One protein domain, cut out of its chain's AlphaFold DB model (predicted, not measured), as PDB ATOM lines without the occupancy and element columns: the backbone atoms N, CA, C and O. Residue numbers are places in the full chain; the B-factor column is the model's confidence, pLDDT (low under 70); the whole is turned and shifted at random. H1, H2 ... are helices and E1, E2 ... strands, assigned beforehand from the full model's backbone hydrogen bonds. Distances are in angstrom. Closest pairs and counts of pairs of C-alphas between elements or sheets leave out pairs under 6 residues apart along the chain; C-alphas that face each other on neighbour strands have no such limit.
ATOM      1  N   GLN A  15     170.511 103.233 124.519       81.00
ATOM      2  CA  GLN A  15     171.172 102.123 123.856       81.00
ATOM      3  C   GLN A  15     172.685 102.313 123.922       81.00
ATOM      4  O   GLN A  15     173.202 103.383 123.605       81.00
ATOM      5  N   GLN A  16     173.388 101.248 124.282       84.81
ATOM      6  CA  GLN A  16     174.835 101.129 124.216       84.81
ATOM      7  C   GLN A  16     175.191  99.970 123.290       84.81
ATOM      8  O   GLN A  16     174.620  98.886 123.383       84.81
ATOM      9  N   VAL A  17     176.156 100.191 122.402       83.88
ATOM     10  CA  VAL A  17     176.668  99.159 121.497       83.88
ATOM     11  C   VAL A  17     178.101  98.845 121.883       83.88
ATOM     12  O   VAL A  17     178.959  99.724 121.839       83.88
ATOM     13  N   ASN A  18     178.358  97.585 122.223       85.44
ATOM     14  CA  ASN A  18     179.688  97.090 122.545       85.44
ATOM     15  C   ASN A  18     180.161  96.137 121.446       85.44
ATOM     16  O   ASN A  18     179.473  95.175 121.092       85.44
ATOM     17  N   LEU A  19     181.350  96.418 120.919       85.88
ATOM     18  CA  LEU A  19     182.055  95.586 119.953       85.88
ATOM     19  C   LEU A  19     183.324  95.052 120.603       85.88
ATOM     20  O   LEU A  19     184.125  95.827 121.122       85.88
ATOM     21  N   VAL A  20     183.501  93.735 120.570       86.38
ATOM     22  CA  VAL A  20     184.644  93.071 121.202       86.38
ATOM     23  C   VAL A  20     185.245  92.084 120.206       86.38
ATOM     24  O   VAL A  20     184.531  91.184 119.764       86.38
ATOM     25  N   PRO A  21     186.524  92.222 119.821       89.81
ATOM     26  CA  PRO A  21     187.160  91.262 118.930       89.81
ATOM     27  C   PRO A  21     187.350  89.915 119.633       89.81
ATOM     28  O   PRO A  21     187.495  89.852 120.858       89.81
ATOM     29  N   ALA A  22     187.390  88.838 118.853       90.75
ATOM     30  CA  ALA A  22     187.817  87.552 119.375       90.75
ATOM     31  C   ALA A  22     189.277  87.615 119.851       90.75
ATOM     32  O   ALA A  22     190.125  88.278 119.246       90.75
ATOM     33  N   VAL A  23     189.572  86.907 120.936       89.94
ATOM     34  CA  VAL A  23     190.917  86.816 121.508       89.94
ATOM     35  C   VAL A  23     191.517  85.442 121.254       89.94
ATOM     36  O   VAL A  23     190.821  84.455 121.014       89.94
ATOM     37  N   ARG A  24     192.843  85.371 121.314       90.69
ATOM     38  CA  ARG A  24     193.564  84.101 121.278       90.69
ATOM     39  C   ARG A  24     193.263  83.278 122.532       90.69
ATOM     40  O   ARG A  24     193.037  83.835 123.605       90.69
ATOM     41  N   PHE A  25     193.355  81.955 122.417       85.62
ATOM     42  CA  PHE A  25     193.164  81.030 123.539       85.62
ATOM     43  C   PHE A  25     194.087  81.313 124.741       85.62
ATOM     44  O   PHE A  25     193.658  81.253 125.892       85.62
ATOM     45  N   ASP A  26     195.348  81.678 124.490       81.62
ATOM     46  CA  ASP A  26     196.326  82.046 125.529       81.62
ATOM     47  C   ASP A  26     195.989  83.375 126.236       81.62
ATOM     48  O   ASP A  26     196.447  83.626 127.353       81.62
ATOM     49  N   HIS A  27     195.121  84.187 125.633       73.88
ATOM     50  CA  HIS A  27     194.626  85.461 126.146       73.88
ATOM     51  C   HIS A  27     193.161  85.394 126.612       73.88
ATOM     52  O   HIS A  27     192.540  86.430 126.834       73.88
ATOM     53  N   ALA A  28     192.611  84.200 126.858       59.97
ATOM     54  CA  ALA A  28     191.232  84.002 127.328       59.97
ATOM     55  C   ALA A  28     190.888  84.706 128.665       59.97
ATOM     56  O   ALA A  28     189.725  84.793 129.045       59.97
ATOM     57  N   LYS A  29     191.889  85.219 129.394       57.00
ATOM     58  CA  LYS A  29     191.710  86.021 130.620       57.00
ATOM     59  C   LYS A  29     191.532  87.521 130.362       57.00
ATOM     60  O   LYS A  29     191.467  88.294 131.316       57.00
ATOM     61  N   VAL A  30     191.511  87.956 129.107       59.12
ATOM     62  CA  VAL A  30     191.285  89.360 128.763       59.12
ATOM     63  C   VAL A  30     189.800  89.675 128.956       59.12
ATOM     64  O   VAL A  30     188.937  89.025 128.380       59.12
ATOM     65  N   CYS A  31     189.500  90.654 129.810       59.44
ATOM     66  CA  CYS A  31     188.140  91.146 130.030       59.44
ATOM     67  C   CYS A  31     187.617  91.903 128.798       59.44
ATOM     68  O   CYS A  31     188.406  92.504 128.066       59.44
ATOM     69  N   MET A  32     186.298  91.985 128.614       64.31
ATOM     70  CA  MET A  32     185.684  92.773 127.527       64.31
ATOM     71  C   MET A  32     185.643  94.290 127.819       64.31
ATOM     72  O   MET A  32     184.653  94.963 127.533       64.31
ATOM     73  N   GLY A  33     186.679  94.829 128.464       65.19
ATOM     74  CA  GLY A  33     186.656  96.180 129.028       65.19
ATOM     75  C   GLY A  33     185.634  96.313 130.163       65.19
ATOM     76  O   GLY A  33     185.379  95.350 130.888       65.19
ATOM     77  N   ASP A  34     185.041  97.500 130.317       62.16
ATOM     78  CA  ASP A  34     184.072  97.772 131.388       62.16
ATOM     79  C   ASP A  34     182.826  96.880 131.317       62.16
ATOM     80  O   ASP A  34     182.333  96.454 132.356       62.16
ATOM     81  N   PHE A  35     182.400  96.501 130.109       60.19
ATOM     82  CA  PHE A  35     181.223  95.661 129.871       60.19
ATOM     83  C   PHE A  35     181.394  94.202 130.329       60.19
ATOM     84  O   PHE A  35     180.429  93.512 130.656       60.19
ATOM     85  N   GLY A  36     182.629  93.701 130.360       62.38
ATOM     86  CA  GLY A  36     182.915  92.304 130.685       62.38
ATOM     87  C   GLY A  36     184.102  92.168 131.609       62.38
ATOM     88  O   GLY A  36     184.998  91.366 131.347       62.38
ATOM     89  N   LYS A  37     184.123  92.952 132.691       71.25
ATOM     90  CA  LYS A  37     185.034  92.696 133.810       71.25
ATOM     91  C   LYS A  37     184.792  91.270 134.297       71.25
ATOM     92  O   LYS A  37     183.665  90.922 134.636       71.25
ATOM     93  N   ILE A  38     185.847  90.458 134.349       67.81
ATOM     94  CA  ILE A  38     185.767  89.074 134.850       67.81
ATOM     95  C   ILE A  38     185.291  89.068 136.307       67.81
ATOM     96  O   ILE A  38     184.469  88.243 136.696       67.81
ATOM     97  N   ASP A  39     185.730  90.058 137.086       73.12
ATOM     98  CA  ASP A  39     185.267  90.264 138.459       73.12
ATOM     99  C   ASP A  39     183.836  90.815 138.539       73.12
ATOM    100  O   ASP A  39     183.267  90.868 139.628       73.12
ATOM    101  N   GLY A  40     183.252  91.203 137.405       82.69
ATOM    102  CA  GLY A  40     181.937  91.809 137.243       82.69
ATOM    103  C   GLY A  40     181.846  93.277 137.656       82.69
ATOM    104  O   GLY A  40     182.707  93.810 138.355       82.69
ATOM    105  N   HIS A  41     180.759  93.913 137.245       86.44
ATOM    106  CA  HIS A  41     180.379  95.285 137.568       86.44
ATOM    107  C   HIS A  41     178.869  95.386 137.807       86.44
ATOM    108  O   HIS A  41     178.138  94.405 137.649       86.44
ATOM    109  N   THR A  42     178.431  96.559 138.248       88.94
ATOM    110  CA  THR A  42     177.029  96.962 138.348       88.94
ATOM    111  C   THR A  42     176.830  98.222 137.520       88.94
ATOM    112  O   THR A  42     177.695  99.100 137.503       88.94
ATOM    113  N   ASP A  43     175.687  98.313 136.853       87.62
ATOM    114  CA  ASP A  43     175.276  99.510 136.128       87.62
ATOM    115  C   ASP A  43     174.604 100.463 137.117       87.62
ATOM    116  O   ASP A  43     173.382 100.529 137.220       87.62
ATOM    117  N   ASP A  44     175.402 101.184 137.904       84.62
ATOM    118  CA  ASP A  44     174.911 102.011 139.025       84.62
ATOM    119  C   ASP A  44     173.955 103.139 138.595       84.62
ATOM    120  O   ASP A  44     173.250 103.736 139.416       84.62
ATOM    121  N   PHE A  45     173.932 103.435 137.296       81.94
ATOM    122  CA  PHE A  45     173.054 104.422 136.691       81.94
ATOM    123  C   PHE A  45     171.787 103.820 136.091       81.94
ATOM    124  O   PHE A  45     171.010 104.585 135.530       81.94
ATOM    125  N   ASP A  46     171.532 102.518 136.216       79.62
ATOM    126  CA  ASP A  46     170.249 101.926 135.836       79.62
ATOM    127  C   ASP A  46     169.143 102.306 136.829       79.62
ATOM    128  O   ASP A  46     169.359 102.509 138.029       79.62
ATOM    129  N   THR A  47     167.915 102.401 136.326       73.12
ATOM    130  CA  THR A  47     166.752 102.708 137.165       73.12
ATOM    131  C   THR A  47     166.323 101.479 137.981       73.12
ATOM    132  O   THR A  47     166.107 100.407 137.406       73.12
ATOM    133  N   PRO A  48     166.127 101.600 139.311       71.94
ATOM    134  CA  PRO A  48     165.515 100.540 140.112       71.94
ATOM    135  C   PRO A  48     164.151 100.106 139.560       71.94
ATOM    136  O   PRO A  48     163.395 100.922 139.047       71.94
ATOM    137  N   GLY A  49     163.841  98.811 139.647       65.62
ATOM    138  CA  GLY A  49     162.578  98.252 139.141       65.62
ATOM    139  C   GLY A  49     162.525  98.041 137.624       65.62
ATOM    140  O   GLY A  49     161.567  97.455 137.129       65.62
ATOM    141  N   SER A  50     163.563  98.449 136.889       69.81
ATOM    142  CA  SER A  50     163.642  98.275 135.440       69.81
ATOM    143  C   SER A  50     164.576  97.136 135.024       69.81
ATOM    144  O   SER A  50     165.426  96.679 135.797       69.81
ATOM    145  N   PHE A  51     164.416  96.678 133.781       78.88
ATOM    146  CA  PHE A  51     165.267  95.660 133.174       78.88
ATOM    147  C   PHE A  51     166.089  96.237 132.030       78.88
ATOM    148  O   PHE A  51     165.588  96.989 131.195       78.88
ATOM    149  N   THR A  52     167.332  95.786 131.965       84.50
ATOM    150  CA  THR A  52     168.228  95.969 130.834       84.50
ATOM    151  C   THR A  52     168.022  94.817 129.864       84.50
ATOM    152  O   THR A  52     168.016  93.647 130.256       84.50
ATOM    153  N   CYS A  53     167.806  95.151 128.594       82.44
ATOM    154  CA  CYS A  53     167.645  94.199 127.507       82.44
ATOM    155  C   CYS A  53     168.925  94.163 126.676       82.44
ATOM    156  O   CYS A  53     169.330  95.161 126.086       82.44
ATOM    157  N   MET A  54     169.552  92.998 126.607       86.56
ATOM    158  CA  MET A  54     170.777  92.777 125.861       86.56
ATOM    159  C   MET A  54     170.523  91.832 124.695       86.56
ATOM    160  O   MET A  54     169.941  90.762 124.862       86.56
ATOM    161  N   VAL A  55     171.003  92.223 123.519       84.00
ATOM    162  CA  VAL A  55     170.984  91.429 122.293       84.00
ATOM    163  C   VAL A  55     172.423  91.155 121.880       84.00
ATOM    164  O   VAL A  55     173.133  92.062 121.453       84.00
ATOM    165  N   ALA A  56     172.849  89.903 121.987       85.50
ATOM    166  CA  ALA A  56     174.103  89.416 121.436       85.50
ATOM    167  C   ALA A  56     173.871  88.947 120.002       85.50
ATOM    168  O   ALA A  56     173.091  88.025 119.771       85.50
ATOM    169  N   ASN A  57     174.538  89.550 119.027       85.12
ATOM    170  CA  ASN A  57     174.467  89.096 117.641       85.12
ATOM    171  C   ASN A  57     175.832  89.172 116.971       85.12
ATOM    172  O   ASN A  57     176.180  90.144 116.309       85.12
ATOM    173  N   SER A  58     176.606  88.124 117.190       86.06
ATOM    174  CA  SER A  58     178.037  88.094 116.926       86.06
ATOM    175  C   SER A  58     178.338  87.459 115.579       86.06
ATOM    176  O   SER A  58     177.603  86.588 115.117       86.06
ATOM    177  N   ARG A  59     179.446  87.858 114.953       88.56
ATOM    178  CA  ARG A  59     179.981  87.171 113.776       88.56
ATOM    179  C   ARG A  59     181.188  86.376 114.228       88.56
ATOM    180  O   ARG A  59     182.237  86.955 114.479       88.56
ATOM    181  N   LEU A  60     181.027  85.064 114.352       90.75
ATOM    182  CA  LEU A  60     182.083  84.166 114.809       90.75
ATOM    183  C   LEU A  60     182.181  82.952 113.877       90.75
ATOM    184  O   LEU A  60     181.142  82.433 113.455       90.75
ATOM    185  N   PRO A  61     183.398  82.482 113.549       91.88
ATOM    186  CA  PRO A  61     183.581  81.179 112.921       91.88
ATOM    187  C   PRO A  61     183.033  80.058 113.811       91.88
ATOM    188  O   PRO A  61     183.002  80.180 115.036       91.88
ATOM    189  N   LYS A  62     182.605  78.951 113.200       87.69
ATOM    190  CA  LYS A  62     181.886  77.865 113.887       87.69
ATOM    191  C   LYS A  62     182.713  77.209 114.999       87.69
ATOM    192  O   LYS A  62     182.155  76.661 115.942       87.69
ATOM    193  N   GLU A  63     184.031  77.243 114.868       91.31
ATOM    194  CA  GLU A  63     184.980  76.607 115.778       91.31
ATOM    195  C   GLU A  63     185.331  77.485 116.990       91.31
ATOM    196  O   GLU A  63     186.055  77.029 117.874       91.31
ATOM    197  N   TYR A  64     184.865  78.737 117.034       91.88
ATOM    198  CA  TYR A  64     185.194  79.679 118.104       91.88
ATOM    199  C   TYR A  64     184.291  79.459 119.316       91.88
ATOM    200  O   TYR A  64     183.095  79.191 119.187       91.88
ATOM    201  N   GLU A  65     184.844  79.654 120.512       89.94
ATOM    202  CA  GLU A  65     184.019  79.776 121.709       89.94
ATOM    203  C   GLU A  65     183.301  81.125 121.671       89.94
ATOM    204  O   GLU A  65     183.924  82.176 121.514       89.94
ATOM    205  N   SER A  66     181.979  81.094 121.820       84.56
ATOM    206  CA  SER A  66     181.112  82.263 121.669       84.56
ATOM    207  C   SER A  66     181.063  83.158 122.904       84.56
ATOM    208  O   SER A  66     180.083  83.859 123.064       84.56
ATOM    209  N   GLY A  67     182.046  83.106 123.804       84.38
ATOM    210  CA  GLY A  67     182.025  83.890 125.038       84.38
ATOM    211  C   GLY A  67     180.833  83.580 125.957       84.38
ATOM    212  O   GLY A  67     179.921  82.800 125.655       84.38
ATOM    213  N   GLN A  68     180.867  84.166 127.147       85.69
ATOM    214  CA  GLN A  68     179.891  83.907 128.201       85.69
ATOM    215  C   GLN A  68     179.483  85.218 128.861       85.69
ATOM    216  O   GLN A  68     180.306  86.107 129.057       85.69
ATOM    217  N   PHE A  69     178.218  85.330 129.246       87.06
ATOM    218  CA  PHE A  69     177.713  86.404 130.091       87.06
ATOM    219  C   PHE A  69     177.325  85.845 131.451       87.06
ATOM    220  O   PHE A  69     176.530  84.911 131.539       87.06
ATOM    221  N   HIS A  70     177.877  86.407 132.517       82.56
ATOM    222  CA  HIS A  70     177.732  85.914 133.878       82.56
ATOM    223  C   HIS A  70     176.835  86.840 134.697       82.56
ATOM    224  O   HIS A  70     177.125  88.027 134.836       82.56
ATOM    225  N   LEU A  71     175.813  86.273 135.339       83.62
ATOM    226  CA  LEU A  71     175.082  86.920 136.429       83.62
ATOM    227  C   LEU A  71     175.654  86.403 137.749       83.62
ATOM    228  O   LEU A  71     175.166  85.434 138.335       83.62
ATOM    229  N   LEU A  72     176.725  87.046 138.216       78.88
ATOM    230  CA  LEU A  72     177.555  86.546 139.318       78.88
ATOM    231  C   LEU A  72     176.763  86.357 140.616       78.88
ATOM    232  O   LEU A  72     176.963  85.371 141.320       78.88
ATOM    233  N   GLY A  73     175.821  87.259 140.907       71.75
ATOM    234  CA  GLY A  73     174.959  87.150 142.089       71.75
ATOM    235  C   GLY A  73     174.019  85.936 142.079       71.75
ATOM    236  O   GLY A  73     173.547  85.532 143.138       71.75
ATOM    237  N   LEU A  74     173.757  85.358 140.905       74.88
ATOM    238  CA  LEU A  74     172.920  84.168 140.730       74.88
ATOM    239  C   LEU A  74     173.745  82.891 140.527       74.88
ATOM    240  O   LEU A  74     173.185  81.798 140.544       74.88
ATOM    241  N   GLY A  75     175.062  83.011 140.336       78.12
ATOM    242  CA  GLY A  75     175.938  81.873 140.053       78.12
ATOM    243  C   GLY A  75     175.655  81.197 138.709       78.12
ATOM    244  O   GLY A  75     176.004  80.032 138.536       78.12
ATOM    245  N   CYS A  76     175.017  81.900 137.769       82.44
ATOM    246  CA  CYS A  76     174.709  81.385 136.439       82.44
ATOM    247  C   CYS A  76     175.414  82.186 135.340       82.44
ATOM    248  O   CYS A  76     175.859  83.321 135.542       82.44
ATOM    249  N   TYR A  77     175.518  81.564 134.170       84.00
ATOM    250  CA  TYR A  77     176.038  82.186 132.965       84.00
ATOM    251  C   TYR A  77     175.243  81.740 131.741       84.00
ATOM    252  O   TYR A  77     174.543  80.727 131.770       84.00
ATOM    253  N   PHE A  78     175.382  82.509 130.672       84.75
ATOM    254  CA  PHE A  78     174.744  82.294 129.384       84.75
ATOM    255  C   PHE A  78     175.819  82.302 128.307       84.75
ATOM    256  O   PHE A  78     176.674  83.185 128.302       84.75
ATOM    257  N   VAL A  79     175.780  81.333 127.399       88.06
ATOM    258  CA  VAL A  79     176.666  81.314 126.230       88.06
ATOM    259  C   VAL A  79     176.144  82.333 125.217       88.06
ATOM    260  O   VAL A  79     174.950  82.335 124.918       88.06
ATOM    261  N   LEU A  80     177.010  83.214 124.714       84.44
ATOM    262  CA  LEU A  80     176.617  84.309 123.818       84.44
ATOM    263  C   LEU A  80     176.648  83.883 122.346       84.44
ATOM    264  O   LEU A  80     177.347  84.464 121.512       84.44
ATOM    265  N   GLU A  81     175.854  82.863 122.022       81.88
ATOM    266  CA  GLU A  81     175.666  82.418 120.641       81.88
ATOM    267  C   GLU A  81     175.017  83.512 119.774       81.88
ATOM    268  O   GLU A  81     174.466  84.507 120.264       81.88
ATOM    269  N   SER A  82     175.086  83.327 118.452       77.00
ATOM    270  CA  SER A  82     174.487  84.256 117.491       77.00
ATOM    271  C   SER A  82     172.992  84.435 117.766       77.00
ATOM    272  O   SER A  82     172.233  83.473 117.726       77.00
ATOM    273  N   LEU A  83     172.581  85.685 117.985       80.50
ATOM    274  CA  LEU A  83     171.210  86.104 118.285       80.50
ATOM    275  C   LEU A  83     170.676  85.598 119.638       80.50
ATOM    276  O   LEU A  83     169.596  85.016 119.727       80.50
ATOM    277  N   THR A  84     171.403  85.895 120.715       82.06
ATOM    278  CA  THR A  84     170.921  85.701 122.090       82.06
ATOM    279  C   THR A  84     170.276  86.985 122.606       82.06
ATOM    280  O   THR A  84     170.917  88.033 122.619       82.06
ATOM    281  N   VAL A  85     169.023  86.923 123.062       81.25
ATOM    282  CA  VAL A  85     168.336  88.052 123.711       81.25
ATOM    283  C   VAL A  85     168.106  87.717 125.175       81.25
ATOM    284  O   VAL A  85     167.563  86.658 125.484       81.25
ATOM    285  N   MET A  86     168.481  88.615 126.080       82.06
ATOM    286  CA  MET A  86     168.213  88.441 127.504       82.06
ATOM    287  C   MET A  86     167.810  89.740 128.180       82.06
ATOM    288  O   MET A  86     168.272  90.819 127.819       82.06
ATOM    289  N   CYS A  87     166.971  89.606 129.201       83.19
ATOM    290  CA  CYS A  87     166.610  90.691 130.094       83.19
ATOM    291  C   CYS A  87     167.155  90.382 131.486       83.19
ATOM    292  O   CYS A  87     166.930  89.294 132.018       83.19
ATOM    293  N   PHE A  88     167.868  91.332 132.078       82.62
ATOM    294  CA  PHE A  88     168.427  91.212 133.421       82.62
ATOM    295  C   PHE A  88     168.413  92.576 134.114       82.62
ATOM    296  O   PHE A  88     168.116  93.595 133.502       82.62
ATOM    297  N   SER A  89     168.679  92.602 135.415       86.19
ATOM    298  CA  SER A  89     168.838  93.863 136.143       86.19
ATOM    299  C   SER A  89     170.312  94.265 136.118       86.19
ATOM    300  O   SER A  89     171.124  93.542 136.698       86.19
ATOM    301  N   GLY A  90     170.656  95.399 135.495       87.19
ATOM    302  CA  GLY A  90     172.034  95.921 135.484       87.19
ATOM    303  C   GLY A  90     172.555  96.283 136.880       87.19
ATOM    304  O   GLY A  90     173.750  96.200 137.155       87.19
ATOM    305  N   LEU A  91     171.646  96.517 137.833       85.56
ATOM    306  CA  LEU A  91     171.950  96.710 139.258       85.56
ATOM    307  C   LEU A  91     172.455  95.440 139.968       85.56
ATOM    308  O   LEU A  91     172.847  95.482 141.137       85.56
ATOM    309  N   ARG A  92     172.423  94.275 139.310       83.81
ATOM    310  CA  ARG A  92     173.014  93.035 139.827       83.81
ATOM    311  C   ARG A  92     174.399  92.850 139.234       83.81
ATOM    312  O   ARG A  92     174.604  93.066 138.049       83.81
ATOM    313  N   LYS A  93     175.339  92.377 140.057       86.50
ATOM    314  CA  LYS A  93     176.723  92.174 139.630       86.50
ATOM    315  C   LYS A  93     176.803  91.194 138.457       86.50
ATOM    316  O   LYS A  93     176.409  90.031 138.610       86.50
ATOM    317  N   HIS A  94     177.336  91.650 137.331       88.94
ATOM    318  CA  HIS A  94     177.409  90.884 136.093       88.94
ATOM    319  C   HIS A  94     178.679  91.201 135.291       88.94
ATOM    320  O   HIS A  94     179.384  92.173 135.562       88.94
ATOM    321  N   GLY A  95     179.017  90.346 134.334       87.25
ATOM    322  CA  GLY A  95     180.203  90.499 133.493       87.25
ATOM    323  C   GLY A  95     180.201  89.492 132.355       87.25
ATOM    324  O   GLY A  95     179.201  88.819 132.120       87.25
ATOM    325  N   GLY A  96     181.320  89.348 131.658       85.50
ATOM    326  CA  GLY A  96     181.390  88.411 130.549       85.50
ATOM    327  C   GLY A  96     182.796  88.175 130.031       85.50
ATOM    328  O   GLY A  96     183.733  88.884 130.400       85.50
ATOM    329  N   THR A  97     182.921  87.183 129.164       85.75
ATOM    330  CA  THR A  97     184.165  86.817 128.492       85.75
ATOM    331  C   THR A  97     184.073  87.113 126.996       85.75
ATOM    332  O   THR A  97     182.990  87.008 126.415       85.75
ATOM    333  N   PRO A  98     185.191  87.507 126.357       86.50
ATOM    334  CA  PRO A  98     185.236  87.699 124.912       86.50
ATOM    335  C   PRO A  98     185.054  86.360 124.176       86.50
ATOM    336  O   PRO A  98     185.205  85.298 124.789       86.50
ATOM    337  N   PRO A  99     184.809  86.381 122.855       89.44
ATOM    338  CA  PRO A  99     184.892  85.169 122.061       89.44
ATOM    339  C   PRO A  99     186.349  84.710 121.959       89.44
ATOM    340  O   PRO A  99     187.264  85.536 121.916       89.44
ATOM    341  N   ILE A 100     186.577  83.399 121.894       90.62
ATOM    342  CA  ILE A 100     187.924  82.817 121.959       90.62
ATOM    343  C   ILE A 100     188.177  81.955 120.721       90.62
ATOM    344  O   ILE A 100     187.387  81.069 120.389       90.62
ATOM    345  N   ALA A 101     189.293  82.213 120.036       93.88
ATOM    346  CA  ALA A 101     189.759  81.404 118.915       93.88
ATOM    347  C   ALA A 101     190.292  80.033 119.389       93.88
ATOM    348  O   ALA A 101     190.794  79.927 120.513       93.88
ATOM    349  N   PRO A 102     190.255  78.986 118.543       94.19
ATOM    350  CA  PRO A 102     190.823  77.685 118.883       94.19
ATOM    351  C   PRO A 102     192.311  77.755 119.287       94.19
ATOM    352  O   PRO A 102     193.037  78.658 118.861       94.19
ATOM    353  N   PRO A 103     192.817  76.782 120.067       93.19
ATOM    354  CA  PRO A 103     194.225  76.743 120.457       93.19
ATOM    355  C   PRO A 103     195.176  76.783 119.252       93.19
ATOM    356  O   PRO A 103     195.034  76.010 118.309       93.19
ATOM    357  N   GLY A 104     196.171  77.675 119.304       92.75
ATOM    358  CA  GLY A 104     197.169  77.842 118.239       92.75
ATOM    359  C   GLY A 104     196.677  78.592 116.996       92.75
ATOM    360  O   GLY A 104     197.449  78.744 116.053       92.75
ATOM    361  N   VAL A 105     195.428  79.071 116.990       94.06
ATOM    362  CA  VAL A 105     194.831  79.817 115.875       94.06
ATOM    363  C   VAL A 105     194.802  81.310 116.199       94.06
ATOM    364  O   VAL A 105     194.397  81.712 117.290       94.06
ATOM    365  N   GLU A 106     195.221  82.141 115.243       94.56
ATOM    366  CA  GLU A 106     195.031  83.591 115.334       94.56
ATOM    367  C   GLU A 106     193.551  83.954 115.123       94.56
ATOM    368  O   GLU A 106     192.931  83.430 114.192       94.56
ATOM    369  N   PRO A 107     192.982  84.866 115.936       94.38
ATOM    370  CA  PRO A 107     191.643  85.386 115.727       94.38
ATOM    371  C   PRO A 107     191.463  85.949 114.317       94.38
ATOM    372  O   PRO A 107     192.261  86.762 113.850       94.38
ATOM    373  N   ALA A 108     190.394  85.531 113.644       93.62
ATOM    374  CA  ALA A 108     190.026  86.088 112.354       93.62
ATOM    375  C   ALA A 108     189.712  87.589 112.509       93.62
ATOM    376  O   ALA A 108     189.078  87.982 113.492       93.62
ATOM    377  N   PRO A 109     190.118  88.441 111.551       92.06
ATOM    378  CA  PRO A 109     189.964  89.893 111.665       92.06
ATOM    379  C   PRO A 109     188.499  90.351 111.699       92.06
ATOM    380  O   PRO A 109     188.210  91.460 112.139       92.06
ATOM    381  N   ASP A 110     187.574  89.511 111.235       91.31
ATOM    382  CA  ASP A 110     186.132  89.742 111.232       91.31
ATOM    383  C   ASP A 110     185.384  88.944 112.317       91.31
ATOM    384  O   ASP A 110     184.151  88.933 112.311       91.31
ATOM    385  N   ALA A 111     186.099  88.289 113.240       91.88
ATOM    386  CA  ALA A 111     185.503  87.607 114.384       91.88
ATOM    387  C   ALA A 111     185.282  88.589 115.542       91.88
ATOM    388  O   ALA A 111     186.235  89.067 116.163       91.88
ATOM    389  N   TYR A 112     184.018  88.879 115.855       88.81
ATOM    390  CA  TYR A 112     183.655  89.814 116.918       88.81
ATOM    391  C   TYR A 112     182.355  89.434 117.632       88.81
ATOM    392  O   TYR A 112     181.411  88.907 117.037       88.81
ATOM    393  N   HIS A 113     182.284  89.798 118.911       86.81
ATOM    394  CA  HIS A 113     181.036  89.986 119.632       86.81
ATOM    395  C   HIS A 113     180.443  91.350 119.324       86.81
ATOM    396  O   HIS A 113     181.123  92.372 119.418       86.81
ATOM    397  N   PHE A 114     179.156  91.356 118.992       85.94
ATOM    398  CA  PHE A 114     178.344  92.562 118.939       85.94
ATOM    399  C   PHE A 114     177.225  92.420 119.953       85.94
ATOM    400  O   PHE A 114     176.396  91.513 119.866       85.94
ATOM    401  N   MET A 115     177.242  93.319 120.925       85.56
ATOM    402  CA  MET A 115     176.319  93.333 122.043       85.56
ATOM    403  C   MET A 115     175.590  94.660 122.013       85.56
ATOM    404  O   MET A 115     176.197  95.718 122.176       85.56
ATOM    405  N   ASN A 116     174.285  94.600 121.796       84.62
ATOM    406  CA  ASN A 116     173.436  95.763 121.890       84.62
ATOM    407  C   ASN A 116     172.681  95.760 123.217       84.62
ATOM    408  O   ASN A 116     171.868  94.873 123.462       84.62
ATOM    409  N   VAL A 117     172.939  96.755 124.053       87.38
ATOM    410  CA  VAL A 117     172.415  96.868 125.413       87.38
ATOM    411  C   VAL A 117     171.456  98.043 125.459       87.38
ATOM    412  O   VAL A 117     171.860  99.203 125.426       87.38
ATOM    413  N   CYS A 118     170.170  97.740 125.518       82.38
ATOM    414  CA  CYS A 118     169.116  98.724 125.673       82.38
ATOM    415  C   CYS A 118     168.756  98.793 127.160       82.38
ATOM    416  O   CYS A 118     168.340  97.787 127.736       82.38
ATOM    417  N   HIS A 119     168.927  99.954 127.780       82.81
ATOM    418  CA  HIS A 119     168.716 100.128 129.215       82.81
ATOM    419  C   HIS A 119     167.939 101.422 129.502       82.81
ATOM    420  O   HIS A 119     167.854 102.302 128.638       82.81
ATOM    421  N   PRO A 120     167.329 101.538 130.689       74.81
ATOM    422  CA  PRO A 120     166.704 102.761 131.164       74.81
ATOM    423  C   PRO A 120     167.593 103.483 132.187       74.81
ATOM    424  O   PRO A 120     167.563 103.150 133.382       74.81
ATOM    425  N   PRO A 121     168.346 104.518 131.767       74.69
ATOM    426  CA  PRO A 121     169.165 105.277 132.689       74.69
ATOM    427  C   PRO A 121     168.284 105.954 133.725       74.69
ATOM    428  O   PRO A 121     167.287 106.601 133.387       74.69
ATOM    429  N   LYS A 122     168.724 105.890 134.978       70.88
ATOM    430  CA  LYS A 122     168.167 106.624 136.102       70.88
ATOM    431  C   LYS A 122     167.993 108.076 135.726       70.88
ATOM    432  O   LYS A 122     166.909 108.579 135.904       70.88
ATOM    433  N   ALA A 123     168.980 108.724 135.110       64.44
ATOM    434  CA  ALA A 123     168.835 110.117 134.695       64.44
ATOM    435  C   ALA A 123     167.707 110.337 133.667       64.44
ATOM    436  O   ALA A 123     167.047 111.360 133.706       64.44
ATOM    437  N   MET A 124     167.425 109.399 132.765       62.78
ATOM    438  CA  MET A 124     166.341 109.587 131.795       62.78
ATOM    439  C   MET A 124     164.973 109.390 132.443       62.78
ATOM    440  O   MET A 124     164.092 110.217 132.256       62.78
ATOM    441  N   ILE A 125     164.800 108.373 133.284       62.19
ATOM    442  CA  ILE A 125     163.522 108.170 133.985       62.19
ATOM    443  C   ILE A 125     163.341 109.205 135.110       62.19
ATOM    444  O   ILE A 125     162.267 109.776 135.295       62.19
ATOM    445  N   SER A 126     164.422 109.514 135.824       55.53
ATOM    446  CA  SER A 126     164.440 110.409 136.978       55.53
ATOM    447  C   SER A 126     164.602 111.891 136.644       55.53
ATOM    448  O   SER A 126     164.330 112.716 137.504       55.53
ATOM    449  N   VAL A 127     165.074 112.267 135.453       45.56
ATOM    450  CA  VAL A 127     165.273 113.682 135.061       45.56
ATOM    451  C   VAL A 127     164.432 114.061 133.839       45.56
ATOM    452  O   VAL A 127     164.050 115.221 133.737       45.56
TER     453      VAL A 127
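Overview. This is residues 15 to 127 of the 401 residues of a protein of Laccaria bicolor (strain S238N-H82 / ATCC MYA-4686) (UniProt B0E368). Two small antiparallel sheets stand partly face to face as a loose sandwich: a twisted sheet of four strands, E1, E7, E2 and E5, and a smaller one of three, E4, E3 and E6, with the tiny helix H1 beside its edge strand E6. Long links, with residues 26, 61 and 104 among them, gather at one end, and H2 lies at the opposite end; these ends make the length. The printed part has 113 residues, in the order E1 H1 E2 E3 E4 E5 E6 E7 H2; its class is mixed, helices and strands, with under half of the residues in named elements. It is compact, with a radius of gyration of the C-alphas of 14.4 A, and spans 49 by 24 by 19 A.

Arrangement. Begin at E7, residues 112 to 119, an inner strand. Its antiparallel neighbour E1, residues 15 to 21, is an edge strand; look at N 18 and O 115, 2.9 A apart. Its other antiparallel neighbour is E2, residues 52 to 56, with N 53 and O 118 at 2.8 A. Next comes the edge strand E5, residues 84 to 88, antiparallel to E2, with N 54 and O 86 at 2.8 A. In the other sheet, E3, residues 68 to 71, and E4, residues 76 to 79, form a hairpin, with N 69 and O 78 at 2.8 A. E3 is also antiparallel to E6, residues 94 to 97, with N 70 and O 95 at 2.8 A. E3 and E5 are only just apart, their closest C-alphas 8.5 A from each other. H1, residues 33 to 36, stands at the level of the three-stranded sheet, at a height of 3.4 A; its closest C-alpha pair with E6 is Gly 36 and Gly 96, 4.2 A. H1 only grazes the larger sheet. E1, H1 and E2 form a split strand-helix-strand unit, two strands running the same way with E7 between them, and its crossover is right-handed. H2, residues 122 to 127, is on neither sheet; every O i to N i+4 pair in it is within hydrogen-bond range, while H1 is too short for such a pair.

Along the chain. Find C-alpha 15 at (171.172, 102.123, 123.856); from there E1 runs 19.9 A to C-alpha 21. E7 starts at C-alpha 112, (183.655, 89.814, 116.918), and covers 21.9 A. E2 and E5 measure 12.9 A and 12.8 A. H2 ends at C-alpha 127, (165.273, 113.682, 135.061).

Size, cuts and confidence. The C-alphas farthest apart are those of Gly 104 and Val 127, 50.8 A. The printed part has no cut. The links E1 to H1, H1 to E2, E2 to E3 and E6 to E7 are long. The mean pLDDT of the printed part is 81.4; residues 28 to 36, 38, 49 to 50 and 123 to 127 are under 70.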